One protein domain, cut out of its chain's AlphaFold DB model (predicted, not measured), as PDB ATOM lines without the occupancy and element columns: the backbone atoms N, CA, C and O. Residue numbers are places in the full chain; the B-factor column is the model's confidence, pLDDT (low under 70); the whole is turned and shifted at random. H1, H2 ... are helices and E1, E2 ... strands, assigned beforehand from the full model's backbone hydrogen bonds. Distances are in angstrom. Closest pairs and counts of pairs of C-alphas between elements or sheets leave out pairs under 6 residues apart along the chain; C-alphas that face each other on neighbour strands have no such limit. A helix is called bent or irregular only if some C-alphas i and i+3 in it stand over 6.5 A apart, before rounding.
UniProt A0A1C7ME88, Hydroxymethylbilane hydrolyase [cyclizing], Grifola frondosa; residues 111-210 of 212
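AT A GLANCE: This is residues 111 to 210 of the 212 residues of the protein "Hydroxymethylbilane hydrolyase [cyclizing]" of Grifola frondosa (UniProt A0A1C7ME88). A short ribbon of two parallel strands, E1 and E2, sits in the middle, between H2 and H3, with H1 off to one side near H2 and long loops, residues 150 to 168 and 173 to 193, making up much of the rest. The 100 printed residues run H1 E1 H2 E2 H3, mostly helix, with 47 residues in named elements. The whole is compact, radius of gyration of the C-alphas 13.9 A, spanning 33 by 32 by 30 A.

HOW THE PARTS SIT: H1, residues 111 to 120, is close to but not clearly touching H2, residues 136 to 149; their closest C-alphas, Ala 112 and Thr 145, are 6.2 A apart. They run the same way at a steep tilt of 48 degrees. E1, residues 130 to 133, and E2, residues 169 to 172, are parallel at 23 degrees, with N 131 and O 169 within hydrogen-bond range at 2.8 A. E1, H2 and E2 form a strand-helix-strand unit, parallel neighbour strands joined through a helix, its crossover right-handed. The closest C-alphas of E2 and H3, residues 194 to 208, are Ala 171 and Ile 201, 7.8 A. Every O i to N i+4 pair is within range in H1 and H3, but 5 of 10 in irregular H2, where C-alphas 141 and 144 are 7.1 A apart.

IN THESE COORDINATES: H1, 14.3 A long, begins at C-alpha 111 (85.398, 81.798, 92.286). H2 is 20.5 A long; H3, 21.3 A, ends at C-alpha 208 (71.259, 59.209, 77.440).

THE WHOLE: The printed part has no cut. The links H2 to E2 and E2 to H3 are long. pLDDT is under 70 at residues 124 to 127, 155 to 165, 174 to 181 and 209 to 210.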
ATOM      1  N   PHE A 111      86.005  82.952  92.954       93.31
ATOM      2  CA  PHE A 111      85.398  81.798  92.286       93.31
ATOM      3  C   PHE A 111      84.206  81.195  93.044       93.31
ATOM      4  O   PHE A 111      83.177  80.916  92.442       93.31
ATOM      5  N   ALA A 112      84.317  81.015  94.363       93.25
ATOM      6  CA  ALA A 112      83.234  80.449  95.171       93.25
ATOM      7  C   ALA A 112      81.976  81.333  95.181       93.25
ATOM      8  O   ALA A 112      80.856  80.831  95.114       93.25
ATOM      9  N   GLN A 113      82.160  82.654  95.238       94.06
ATOM     10  CA  GLN A 113      81.057  83.606  95.193       94.06
ATOM     11  C   GLN A 113      80.425  83.646  93.800       94.06
ATOM     12  O   GLN A 113      79.202  83.581  93.691       94.06
ATOM     13  N   ASP A 114      81.253  83.697  92.756       94.31
ATOM     14  CA  ASP A 114      80.804  83.719  91.362       94.31
ATOM     15  C   ASP A 114      80.006  82.450  91.024       94.31
ATOM     16  O   ASP A 114      78.937  82.524  90.418       94.31
ATOM     17  N   LEU A 115      80.478  81.286  91.490       92.75
ATOM     18  CA  LEU A 115      79.777  80.011  91.344       92.75
ATOM     19  C   LEU A 115      78.424  80.024  92.055       92.75
ATOM     20  O   LEU A 115      77.425  79.609  91.474       92.75
ATOM     21  N   LYS A 116      78.374  80.506  93.302       91.38
ATOM     22  CA  LYS A 116      77.121  80.577  94.059       91.38
ATOM     23  C   LYS A 116      76.088  81.453  93.346       91.38
ATOM     24  O   LYS A 116      74.937  81.049  93.235       91.38
ATOM     25  N   ILE A 117      76.504  82.620  92.850       92.50
ATOM     26  CA  ILE A 117      75.635  83.524  92.081       92.50
ATOM     27  C   ILE A 117      75.105  82.807  90.835       92.50
ATOM     28  O   ILE A 117      73.898  82.782  90.619       92.50
ATOM     29  N   ALA A 118      75.988  82.158  90.071       90.12
ATOM     30  CA  ALA A 118      75.598  81.426  88.868       90.12
ATOM     31  C   ALA A 118      74.612  80.278  89.153       90.12
ATOM     32  O   ALA A 118      73.766  79.985  88.315       90.12
ATOM     33  N   ILE A 119      74.707  79.631  90.319       88.44
ATOM     34  CA  ILE A 119      73.765  78.585  90.743       88.44
ATOM     35  C   ILE A 119      72.406  79.172  91.123       88.44
ATOM     36  O   ILE A 119      71.381  78.665  90.671       88.44
ATOM     37  N   ASP A 120      72.395  80.243  91.916       87.50
ATOM     38  CA  ASP A 120      71.164  80.866  92.415       87.50
ATOM     39  C   ASP A 120      70.327  81.523  91.295       87.50
ATOM     40  O   ASP A 120      69.113  81.670  91.434       87.50
ATOM     41  N   GLU A 121      70.955  81.915  90.180       87.94
ATOM     42  CA  GLU A 121      70.271  82.493  89.013       87.94
ATOM     43  C   GLU A 121      69.473  81.465  88.190       87.94
ATOM     44  O   GLU A 121      68.609  81.853  87.396       87.94
ATOM     45  N   ILE A 122      69.716  80.161  88.369       83.69
ATOM     46  CA  ILE A 122      69.020  79.118  87.610       83.69
ATOM     47  C   ILE A 122      67.725  78.700  88.328       83.69
ATOM     48  O   ILE A 122      67.767  78.287  89.488       83.69
ATOM     49  N   PRO A 123      66.555  78.736  87.655       76.88
ATOM     50  CA  PRO A 123      65.294  78.314  88.255       76.88
ATOM     51  C   PRO A 123      65.318  76.856  88.733       76.88
ATOM     52  O   PRO A 123      65.694  75.944  87.989       76.88
ATOM     53  N   LEU A 124      64.827  76.635  89.957       66.12
ATOM     54  CA  LEU A 124      64.674  75.306  90.553       66.12
ATOM     55  C   LEU A 124      63.894  74.367  89.614       66.12
ATOM     56  O   LEU A 124      62.814  74.708  89.132       66.12
ATOM     57  N   GLY A 125      64.446  73.175  89.367       64.00
ATOM     58  CA  GLY A 125      63.818  72.123  88.556       64.00
ATOM     59  C   GLY A 125      64.171  72.120  87.063       64.00
ATOM     60  O   GLY A 125      63.620  71.299  86.333       64.00
ATOM     61  N   SER A 126      65.077  72.994  86.602       61.75
ATOM     62  CA  SER A 126      65.408  73.129  85.168       61.75
ATOM     63  C   SER A 126      66.773  72.572  84.745       61.75
ATOM     64  O   SER A 126      67.048  72.494  83.548       61.75
ATOM     65  N   SER A 127      67.658  72.198  85.667       63.00
ATOM     66  CA  SER A 127      69.085  72.091  85.339       63.00
ATOM     67  C   SER A 127      69.622  70.663  85.348       63.00
ATOM     68  O   SER A 127      69.833  70.044  86.385       63.00
ATOM     69  N   ARG A 128      69.962  70.176  84.150       77.75
ATOM     70  CA  ARG A 128      71.034  69.190  83.975       77.75
ATOM     71  C   ARG A 128      72.344  69.965  83.880       77.75
ATOM     72  O   ARG A 128      72.606  70.614  82.872       77.75
ATOM     73  N   TRP A 129      73.133  69.941  84.946       87.06
ATOM     74  CA  TRP A 129      74.395  70.667  85.011       87.06
ATOM     75  C   TRP A 129      75.475  69.990  84.169       87.06
ATOM     76  O   TRP A 129      75.664  68.778  84.261       87.06
ATOM     77  N   TRP A 130      76.220  70.789  83.407       90.19
ATOM     78  CA  TRP A 130      77.491  70.390  82.811       90.19
ATOM     79  C   TRP A 130      78.620  71.205  83.427       90.19
ATOM     80  O   TRP A 130      78.581  72.435  83.424       90.19
ATOM     81  N   ILE A 131      79.647  70.517  83.916       90.94
ATOM     82  CA  ILE A 131      80.897  71.118  84.378       90.94
ATOM     83  C   ILE A 131      81.984  70.738  83.379       90.94
ATOM     84  O   ILE A 131      82.250  69.557  83.152       90.94
ATOM     85  N   VAL A 132      82.621  71.742  82.780       91.44
ATOM     86  CA  VAL A 132      83.644  71.540  81.750       91.44
ATOM     87  C   VAL A 132      85.010  71.979  82.264       91.44
ATOM     88  O   VAL A 132      85.220  73.151  82.580       91.44
ATOM     89  N   TYR A 133      85.964  71.051  82.294       88.25
ATOM     90  CA  TYR A 133      87.358  71.325  82.632       88.25
ATOM     91  C   TYR A 133      88.180  71.605  81.369       88.25
ATOM     92  O   TYR A 133      88.303  70.756  80.490       88.25
ATOM     93  N   PHE A 134      88.782  72.793  81.295       87.25
ATOM     94  CA  PHE A 134      89.631  73.213  80.166       87.25
ATOM     95  C   PHE A 134      91.129  73.014  80.410       87.25
ATOM     96  O   PHE A 134      91.932  73.163  79.490       87.25
ATOM     97  N   ALA A 135      91.523  72.732  81.651       80.19
ATOM     98  CA  ALA A 135      92.912  72.502  82.009       80.19
ATOM     99  C   ALA A 135      93.010  71.600  83.249       80.19
ATOM    100  O   ALA A 135      92.317  71.870  84.235       80.19
ATOM    101  N   PRO A 136      93.928  70.614  83.258       77.12
ATOM    102  CA  PRO A 136      94.245  69.809  84.436       77.12
ATOM    103  C   PRO A 136      94.497  70.651  85.694       77.12
ATOM    104  O   PRO A 136      93.919  70.390  86.743       77.12
ATOM    105  N   SER A 137      95.280  71.728  85.564       73.88
ATOM    106  CA  SER A 137      95.641  72.612  86.680       73.88
ATOM    107  C   SER A 137      94.452  73.337  87.316       73.88
ATOM    108  O   SER A 137      94.547  73.772  88.456       73.88
ATOM    109  N   ALA A 138      93.347  73.521  86.585       80.12
ATOM    110  CA  ALA A 138      92.168  74.185  87.135       80.12
ATOM    111  C   ALA A 138      91.391  73.248  88.063       80.12
ATOM    112  O   ALA A 138      90.806  73.700  89.042       80.12
ATOM    113  N   ALA A 139      91.400  71.950  87.762       81.06
ATOM    114  CA  ALA A 139      90.555  70.982  88.431       81.06
ATOM    115  C   ALA A 139      90.930  70.793  89.911       81.06
ATOM    116  O   ALA A 139      90.032  70.750  90.747       81.06
ATOM    117  N   ASP A 140      92.221  70.810  90.259       79.38
ATOM    118  CA  ASP A 140      92.663  70.770  91.663       79.38
ATOM    119  C   ASP A 140      92.181  71.992  92.458       79.38
ATOM    120  O   ASP A 140      91.792  71.871  93.620       79.38
ATOM    121  N   PHE A 141      92.165  73.169  91.824       84.31
ATOM    122  CA  PHE A 141      91.760  74.418  92.466       84.31
ATOM    123  C   PHE A 141      90.245  74.497  92.693       84.31
ATOM    124  O   PHE A 141      89.806  74.903  93.766       84.31
ATOM    125  N   VAL A 142      89.437  74.115  91.698       88.88
ATOM    126  CA  VAL A 142      87.975  74.320  91.749       88.88
ATOM    127  C   VAL A 142      87.203  73.150  92.356       88.88
ATOM    128  O   VAL A 142      86.087  73.347  92.835       88.88
ATOM    129  N   ALA A 143      87.757  71.931  92.345       84.88
ATOM    130  CA  ALA A 143      87.026  70.740  92.777       84.88
ATOM    131  C   ALA A 143      86.551  70.775  94.244       84.88
ATOM    132  O   ALA A 143      85.455  70.273  94.490       84.88
ATOM    133  N   PRO A 144      87.294  71.327  95.228       87.31
ATOM    134  CA  PRO A 144      86.779  71.485  96.591       87.31
ATOM    135  C   PRO A 144      85.509  72.342  96.625       87.31
ATOM    136  O   PRO A 144      84.480  71.879  97.104       87.31
ATOM    137  N   THR A 145      85.549  73.523  96.008       89.50
ATOM    138  CA  THR A 145      84.415  74.453  95.942       89.50
ATOM    139  C   THR A 145      83.220  73.859  95.197       89.50
ATOM    140  O   THR A 145      82.077  74.044  95.597       89.50
ATOM    141  N   LEU A 146      83.451  73.097  94.124       89.50
ATOM    142  CA  LEU A 146      82.363  72.441  93.394       89.50
ATOM    143  C   LEU A 146      81.660  71.362  94.232       89.50
ATOM    144  O   LEU A 146      80.444  71.230  94.128       89.50
ATOM    145  N   ARG A 147      82.380  70.626  95.094       87.62
ATOM    146  CA  ARG A 147      81.782  69.611  95.992       87.62
ATOM    147  C   ARG A 147      80.874  70.209  97.067       87.62
ATOM    148  O   ARG A 147      80.005  69.512  97.601       87.62
ATOM    149  N   ASP A 148      81.021  71.497  97.369       87.44
ATOM    150  CA  ASP A 148      80.110  72.194  98.278       87.44
ATOM    151  C   ASP A 148      78.708  72.337  97.671       87.44
ATOM    152  O   ASP A 148      77.722  72.282  98.408       87.44
ATOM    153  N   HIS A 149      78.600  72.373  96.341       85.88
ATOM    154  CA  HIS A 149      77.339  72.575  95.622       85.88
ATOM    155  C   HIS A 149      76.818  71.329  94.895       85.88
ATOM    156  O   HIS A 149      75.608  71.138  94.808       85.88
ATOM    157  N   PHE A 150      77.713  70.462  94.429       86.75
ATOM    158  CA  PHE A 150      77.396  69.318  93.580       86.75
ATOM    159  C   PHE A 150      77.882  68.003  94.184       86.75
ATOM    160  O   PHE A 150      78.913  67.965  94.860       86.75
ATOM    161  N   ASP A 151      77.181  66.911  93.885       84.06
ATOM    162  CA  ASP A 151      77.707  65.571  94.139       84.06
ATOM    163  C   ASP A 151      78.619  65.169  92.974       84.06
ATOM    164  O   ASP A 151      78.149  64.742  91.926       84.06
ATOM    165  N   LEU A 152      79.928  65.406  93.089       81.00
ATOM    166  CA  LEU A 152      80.859  65.092  92.003       81.00
ATOM    167  C   LEU A 152      81.174  63.586  91.984       81.00
ATOM    168  O   LEU A 152      81.824  63.107  92.921       81.00
ATOM    169  N   PRO A 153      80.811  62.847  90.916       70.00
ATOM    170  CA  PRO A 153      81.020  61.409  90.854       70.00
ATOM    171  C   PRO A 153      82.517  61.096  90.875       70.00
ATOM    172  O   PRO A 153      83.291  61.567  90.034       70.00
ATOM    173  N   SER A 154      82.931  60.307  91.868       72.00
ATOM    174  CA  SER A 154      84.319  59.887  92.033       72.00
ATOM    175  C   SER A 154      84.516  58.438  91.618       72.00
ATOM    176  O   SER A 154      83.659  57.601  91.875       72.00
ATOM    177  N   LEU A 155      85.670  58.134  91.018       63.66
ATOM    178  CA  LEU A 155      86.016  56.779  90.564       63.66
ATOM    179  C   LEU A 155      86.069  55.739  91.702       63.66
ATOM    180  O   LEU A 155      85.891  54.555  91.437       63.66
ATOM    181  N   ASP A 156      86.279  56.178  92.947       60.03
ATOM    182  CA  ASP A 156      86.478  55.293  94.107       60.03
ATOM    183  C   ASP A 156      85.296  55.272  95.090       60.03
ATOM    184  O   ASP A 156      85.315  54.515  96.064       60.03
ATOM    185  N   ALA A 157      84.283  56.119  94.894       57.50
ATOM    186  CA  ALA A 157      83.181  56.225  95.841       57.50
ATOM    187  C   ALA A 157      82.056  55.245  95.465       57.50
ATOM    188  O   ALA A 157      81.596  55.269  94.320       57.50
ATOM    189  N   PRO A 158      81.557  54.407  96.395       53.06
ATOM    190  CA  PRO A 158      80.274  53.747  96.184       53.06
ATOM    191  C   PRO A 158      79.195  54.827  95.997       53.06
ATOM    192  O   PRO A 158      79.300  55.883  96.628       53.06
ATOM    193  N   PRO A 159      78.173  54.596  95.149       52.22
ATOM    194  CA  PRO A 159      77.124  55.581  94.912       52.22
ATOM    195  C   PRO A 159      76.512  55.976  96.254       52.22
ATOM    196  O   PRO A 159      75.936  55.137  96.951       52.22
ATOM    197  N   ALA A 160      76.700  57.237  96.646       50.12
ATOM    198  CA  ALA A 160      76.138  57.762  97.873       50.12
ATOM    199  C   ALA A 160      74.616  57.745  97.722       50.12
ATOM    200  O   ALA A 160      74.016  58.505  96.964       50.12
ATOM    201  N   ILE A 161      73.984  56.808  98.418       48.84
ATOM    202  CA  ILE A 161      72.537  56.733  98.525       48.84
ATOM    203  C   ILE A 161      72.153  57.940  99.388       48.84
ATOM    204  O   ILE A 161      72.456  57.953 100.577       48.84
ATOM    205  N   THR A 162      71.521  58.950  98.785       51.31
ATOM    206  CA  THR A 162      71.011  60.202  99.396       51.31
ATOM    207  C   THR A 162      71.977  61.393  99.540       51.31
ATOM    208  O   THR A 162      72.199  61.903 100.634       51.31
ATOM    209  N   SER A 163      72.450  61.949  98.423       54.38
ATOM    210  CA  SER A 163      72.884  63.356  98.390       54.38
ATOM    211  C   SER A 163      71.710  64.234  97.946       54.38
ATOM    212  O   SER A 163      71.138  64.006  96.887       54.38
ATOM    213  N   ALA A 164      71.344  65.256  98.726       61.81
ATOM    214  CA  ALA A 164      70.336  66.258  98.338       61.81
ATOM    215  C   ALA A 164      70.849  67.268  97.284       61.81
ATOM    216  O   ALA A 164      70.186  68.266  97.014       61.81
ATOM    217  N   LYS A 165      72.057  67.045  96.752       69.62
ATOM    218  CA  LYS A 165      72.750  67.917  95.800       69.62
ATOM    219  C   LYS A 165      72.557  67.399  94.379       69.62
ATOM    220  O   LYS A 165      72.447  66.192  94.174       69.62
ATOM    221  N   ASP A 166      72.577  68.309  93.412       77.25
ATOM    222  CA  ASP A 166      72.523  67.945  91.998       77.25
ATOM    223  C   ASP A 166      73.767  67.137  91.595       77.25
ATOM    224  O   ASP A 166      74.883  67.420  92.043       77.25
ATOM    225  N   LEU A 167      73.566  66.145  90.724       83.12
ATOM    226  CA  LEU A 167      74.622  65.338  90.115       83.12
ATOM    227  C   LEU A 167      74.965  65.922  88.730       83.12
ATOM    228  O   LEU A 167      74.213  65.698  87.774       83.12
ATOM    229  N   PRO A 168      76.054  66.700  88.594       87.69
ATOM    230  CA  PRO A 168      76.449  67.271  87.320       87.69
ATOM    231  C   PRO A 168      77.121  66.223  86.435       87.69
ATOM    232  O   PRO A 168      77.747  65.276  86.910       87.69
ATOM    233  N   ARG A 169      77.052  66.466  85.129       89.75
ATOM    234  CA  ARG A 169      77.834  65.761  84.113       89.75
ATOM    235  C   ARG A 169      79.154  66.484  83.900       89.75
ATOM    236  O   ARG A 169      79.208  67.717  83.948       89.75
ATOM    237  N   ILE A 170      80.218  65.735  83.659       89.31
ATOM    238  CA  ILE A 170      81.579  66.257  83.587       89.31
ATOM    239  C   ILE A 170      82.149  66.051  82.184       89.31
ATOM    240  O   ILE A 170      82.218  64.933  81.676       89.31
ATOM    241  N   ALA A 171      82.631  67.134  81.577       90.19
ATOM    242  CA  ALA A 171      83.426  67.085  80.355       90.19
ATOM    243  C   ALA A 171      84.844  67.618  80.596       90.19
ATOM    244  O   ALA A 171      85.051  68.510  81.420       90.19
ATOM    245  N   ALA A 172      85.829  67.110  79.857       89.19
ATOM    246  CA  ALA A 172      87.211  67.587  79.931       89.19
ATOM    247  C   ALA A 172      87.811  67.774  78.533       89.19
ATOM    248  O   ALA A 172      87.730  66.877  77.699       89.19
ATOM    249  N   ILE A 173      88.428  68.929  78.276       84.50
ATOM    250  CA  ILE A 173      89.108  69.242  77.014       84.50
ATOM    251  C   ILE A 173      90.619  69.045  77.160       84.50
ATOM    252  O   ILE A 173      91.254  69.731  77.952       84.50
ATOM    253  N   GLY A 174      91.197  68.204  76.294       64.50
ATOM    254  CA  GLY A 174      92.642  68.140  76.055       64.50
ATOM    255  C   GLY A 174      93.446  67.458  77.170       64.50
ATOM    256  O   GLY A 174      93.719  68.052  78.204       64.50
ATOM    257  N   LEU A 175      93.918  66.239  76.875       61.19
ATOM    258  CA  LEU A 175      94.653  65.324  77.763       61.19
ATOM    259  C   LEU A 175      93.909  64.877  79.033       61.19
ATOM    260  O   LEU A 175      93.007  65.531  79.543       61.19
ATOM    261  N   GLN A 176      94.305  63.697  79.514       61.09
ATOM    262  CA  GLN A 176      93.739  63.058  80.697       61.09
ATOM    263  C   GLN A 176      93.868  63.985  81.911       61.09
ATOM    264  O   GLN A 176      94.941  64.548  82.151       61.09
ATOM    265  N   LEU A 177      92.779  64.133  82.677       63.25
ATOM    266  CA  LEU A 177      92.840  64.763  83.994       63.25
ATOM    267  C   LEU A 177      93.943  64.079  84.826       63.25
ATOM    268  O   LEU A 177      94.191  62.882  84.644       63.25
ATOM    269  N   PRO A 178      94.626  64.811  85.723       60.19
ATOM    270  CA  PRO A 178      95.654  64.223  86.568       60.19
ATOM    271  C   PRO A 178      95.077  63.019  87.324       60.19
ATOM    272  O   PRO A 178      93.950  63.114  87.810       60.19
ATOM    273  N   PRO A 179      95.837  61.929  87.528       59.03
ATOM    274  CA  PRO A 179      95.366  60.763  88.287       59.03
ATOM    275  C   PRO A 179      94.904  61.099  89.716       59.03
ATOM    276  O   PRO A 179      94.118  60.365  90.309       59.03
ATOM    277  N   ALA A 180      95.402  62.208  90.277       57.03
ATOM    278  CA  ALA A 180      94.997  62.732  91.580       57.03
ATOM    279  C   ALA A 180      93.525  63.178  91.608       57.03
ATOM    280  O   ALA A 180      92.865  63.114  92.646       57.03
ATOM    281  N   ILE A 181      92.991  63.579  90.454       63.47
ATOM    282  CA  ILE A 181      91.619  64.033  90.287       63.47
ATOM    283  C   ILE A 181      90.788  62.831  89.870       63.47
ATOM    284  O   ILE A 181      90.564  62.556  88.694       63.47
ATOM    285  N   LYS A 182      90.330  62.093  90.879       71.31
ATOM    286  CA  LYS A 182      89.460  60.925  90.726       71.31
ATOM    287  C   LYS A 182      88.029  61.346  90.395       71.31
ATOM    288  O   LYS A 182      87.118  61.041  91.159       71.31
ATOM    289  N   LEU A 183      87.844  62.105  89.319       76.31
ATOM    290  CA  LEU A 183      86.538  62.495  88.792       76.31
ATOM    291  C   LEU A 183      86.146  61.544  87.664       76.31
ATOM    292  O   LEU A 183      86.961  61.231  86.795       76.31
ATOM    293  N   HIS A 184      84.892  61.106  87.671       82.12
ATOM    294  CA  HIS A 184      84.301  60.445  86.518       82.12
ATOM    295  C   HIS A 184      84.089  61.482  85.406       82.12
ATOM    296  O   HIS A 184      83.501  62.533  85.651       82.12
ATOM    297  N   ILE A 185      84.591  61.209  84.201       85.94
ATOM    298  CA  ILE A 185      84.427  62.082  83.033       85.94
ATOM    299  C   ILE A 185      83.406  61.432  82.105       85.94
ATOM    300  O   ILE A 185      83.646  60.336  81.602       85.94
ATOM    301  N   ASP A 186      82.302  62.124  81.842       87.50
ATOM    302  CA  ASP A 186      81.250  61.654  80.940       87.50
ATOM    303  C   ASP A 186      81.626  61.865  79.468       87.50
ATOM    304  O   ASP A 186      81.332  61.023  78.621       87.50
ATOM    305  N   VAL A 187      82.296  62.983  79.153       90.12
ATOM    306  CA  VAL A 187      82.654  63.356  77.775       90.12
ATOM    307  C   VAL A 187      84.089  63.869  77.671       90.12
ATOM    308  O   VAL A 187      84.511  64.773  78.387       90.12
ATOM    309  N   THR A 188      84.834  63.345  76.697       90.50
ATOM    310  CA  THR A 188      86.108  63.922  76.240       90.50
ATOM    311  C   THR A 188      86.026  64.143  74.728       90.50
ATOM    312  O   THR A 188      85.925  63.165  73.984       90.50
ATOM    313  N   PRO A 189      86.040  65.395  74.234       89.19
ATOM    314  CA  PRO A 189      85.957  65.651  72.808       89.19
ATOM    315  C   PRO A 189      87.265  65.255  72.102       89.19
ATOM    316  O   PRO A 189      88.350  65.404  72.669       89.19
ATOM    317  N   PRO A 190      87.197  64.807  70.835       86.81
ATOM    318  CA  PRO A 190      88.374  64.377  70.078       86.81
ATOM    319  C   PRO A 190      89.340  65.524  69.756       86.81
ATOM    320  O   PRO A 190      90.520  65.286  69.500       86.81
ATOM    321  N   LYS A 191      88.851  66.771  69.734       87.56
ATOM    322  CA  LYS A 191      89.660  67.968  69.497       87.56
ATOM    323  C   LYS A 191      89.390  69.009  70.584       87.56
ATOM    324  O   LYS A 191      88.244  69.147  71.011       87.56
ATOM    325  N   PRO A 192      90.402  69.795  70.994       87.06
ATOM    326  CA  PRO A 192      90.230  70.862  71.971       87.06
ATOM    327  C   PRO A 192      89.647  72.126  71.320       87.06
ATOM    328  O   PRO A 192      90.264  73.186  71.322       87.06
ATOM    329  N   THR A 193      88.470  72.001  70.703       87.69
ATOM    330  CA  THR A 193      87.751  73.108  70.058       87.69
ATOM    331  C   THR A 193      86.325  73.199  70.588       87.69
ATOM    332  O   THR A 193      85.747  72.194  71.004       87.69
ATOM    333  N   ALA A 194      85.747  74.404  70.550       89.31
ATOM    334  CA  ALA A 194      84.377  74.644  71.008       89.31
ATOM    335  C   ALA A 194      83.360  73.754  70.271       89.31
ATOM    336  O   ALA A 194      82.573  73.067  70.916       89.31
ATOM    337  N   ASP A 195      83.451  73.677  68.940       92.69
ATOM    338  CA  ASP A 195      82.547  72.855  68.121       92.69
ATOM    339  C   ASP A 195      82.645  71.366  68.462       92.69
ATOM    340  O   ASP A 195      81.636  70.660  68.525       92.69
ATOM    341  N   SER A 196      83.866  70.879  68.711       91.62
ATOM    342  CA  SER A 196      84.091  69.480  69.065       91.62
ATOM    343  C   SER A 196      83.541  69.153  70.452       91.62
ATOM    344  O   SER A 196      83.039  68.047  70.635       91.62
ATOM    345  N   LEU A 197      83.628  70.083  71.408       92.00
ATOM    346  CA  LEU A 197      83.025  69.935  72.732       92.00
ATOM    347  C   LEU A 197      81.498  69.921  72.639       92.00
ATOM    348  O   LEU A 197      80.871  68.993  73.141       92.00
ATOM    349  N   ALA A 198      80.912  70.921  71.978       93.06
ATOM    350  CA  ALA A 198      79.464  71.055  71.859       93.06
ATOM    351  C   ALA A 198      78.839  69.830  71.174       93.06
ATOM    352  O   ALA A 198      77.854  69.280  71.663       93.06
ATOM    353  N   SER A 199      79.462  69.349  70.093       93.31
ATOM    354  CA  SER A 199      79.007  68.148  69.381       93.31
ATOM    355  C   SER A 199      79.090  66.892  70.251       93.31
ATOM    356  O   SER A 199      78.182  66.066  70.222       93.31
ATOM    357  N   ALA A 200      80.161  66.743  71.041       92.62
ATOM    358  CA  ALA A 200      80.342  65.585  71.912       92.62
ATOM    359  C   ALA A 200      79.336  65.572  73.076       92.62
ATOM    360  O   ALA A 200      78.777  64.522  73.385       92.62
ATOM    361  N   ILE A 201      79.060  66.737  73.671       92.56
ATOM    362  CA  ILE A 201      78.011  66.889  74.688       92.56
ATOM    363  C   ILE A 201      76.643  66.542  74.088       92.56
ATOM    364  O   ILE A 201      75.947  65.689  74.627       92.56
ATOM    365  N   ALA A 202      76.281  67.121  72.940       92.44
ATOM    366  CA  ALA A 202      74.985  66.873  72.303       92.44
ATOM    367  C   ALA A 202      74.770  65.393  71.922       92.44
ATOM    368  O   ALA A 202      73.666  64.862  72.076       92.44
ATOM    369  N   ALA A 203      75.823  64.714  71.455       92.31
ATOM    370  CA  ALA A 203      75.786  63.280  71.169       92.31
ATOM    371  C   ALA A 203      75.528  62.459  72.443       92.31
ATOM    372  O   ALA A 203      74.603  61.648  72.472       92.31
ATOM    373  N   TRP A 204      76.272  62.744  73.518       91.81
ATOM    374  CA  TRP A 204      76.091  62.084  74.814       91.81
ATOM    375  C   TRP A 204      74.666  62.276  75.343       91.81
ATOM    376  O   TRP A 204      74.027  61.323  75.790       91.81
ATOM    377  N   GLU A 205      74.137  63.500  75.259       90.12
ATOM    378  CA  GLU A 205      72.775  63.804  75.701       90.12
ATOM    379  C   GLU A 205      71.722  63.052  74.898       90.12
ATOM    380  O   GLU A 205      70.775  62.543  75.491       90.12
ATOM    381  N   SER A 206      71.898  62.936  73.584       88.56
ATOM    382  CA  SER A 206      70.971  62.205  72.714       88.56
ATOM    383  C   SER A 206      70.935  60.709  73.043       88.56
ATOM    384  O   SER A 206      69.860  60.110  73.075       88.56
ATOM    385  N   GLU A 207      72.089  60.110  73.349       88.19
ATOM    386  CA  GLU A 207      72.200  58.698  73.740       88.19
ATOM    387  C   GLU A 207      71.583  58.412  75.119       88.19
ATOM    388  O   GLU A 207      71.001  57.346  75.341       88.19
ATOM    389  N   HIS A 208      71.672  59.374  76.042       82.06
ATOM    390  CA  HIS A 208      71.259  59.209  77.440       82.06
ATOM    391  C   HIS A 208      69.911  59.865  77.775       82.06
ATOM    392  O   HIS A 208      69.399  59.679  78.877       82.06
ATOM    393  N   ALA A 209      69.287  60.589  76.842       68.75
ATOM    394  CA  ALA A 209      67.939  61.136  77.004       68.75
ATOM    395  C   ALA A 209      66.838  60.057  76.993       68.75
ATOM    396  O   ALA A 209      65.712  60.346  77.392       68.75
ATOM    397  N   ALA A 210      67.148  58.829  76.557       46.81
ATOM    398  CA  ALA A 210      66.190  57.731  76.402       46.81
ATOM    399  C   ALA A 210      66.160  56.717  77.565       46.81
ATOM    400  O   ALA A 210      65.393  55.754  77.502       46.81
TER     401      ALA A 210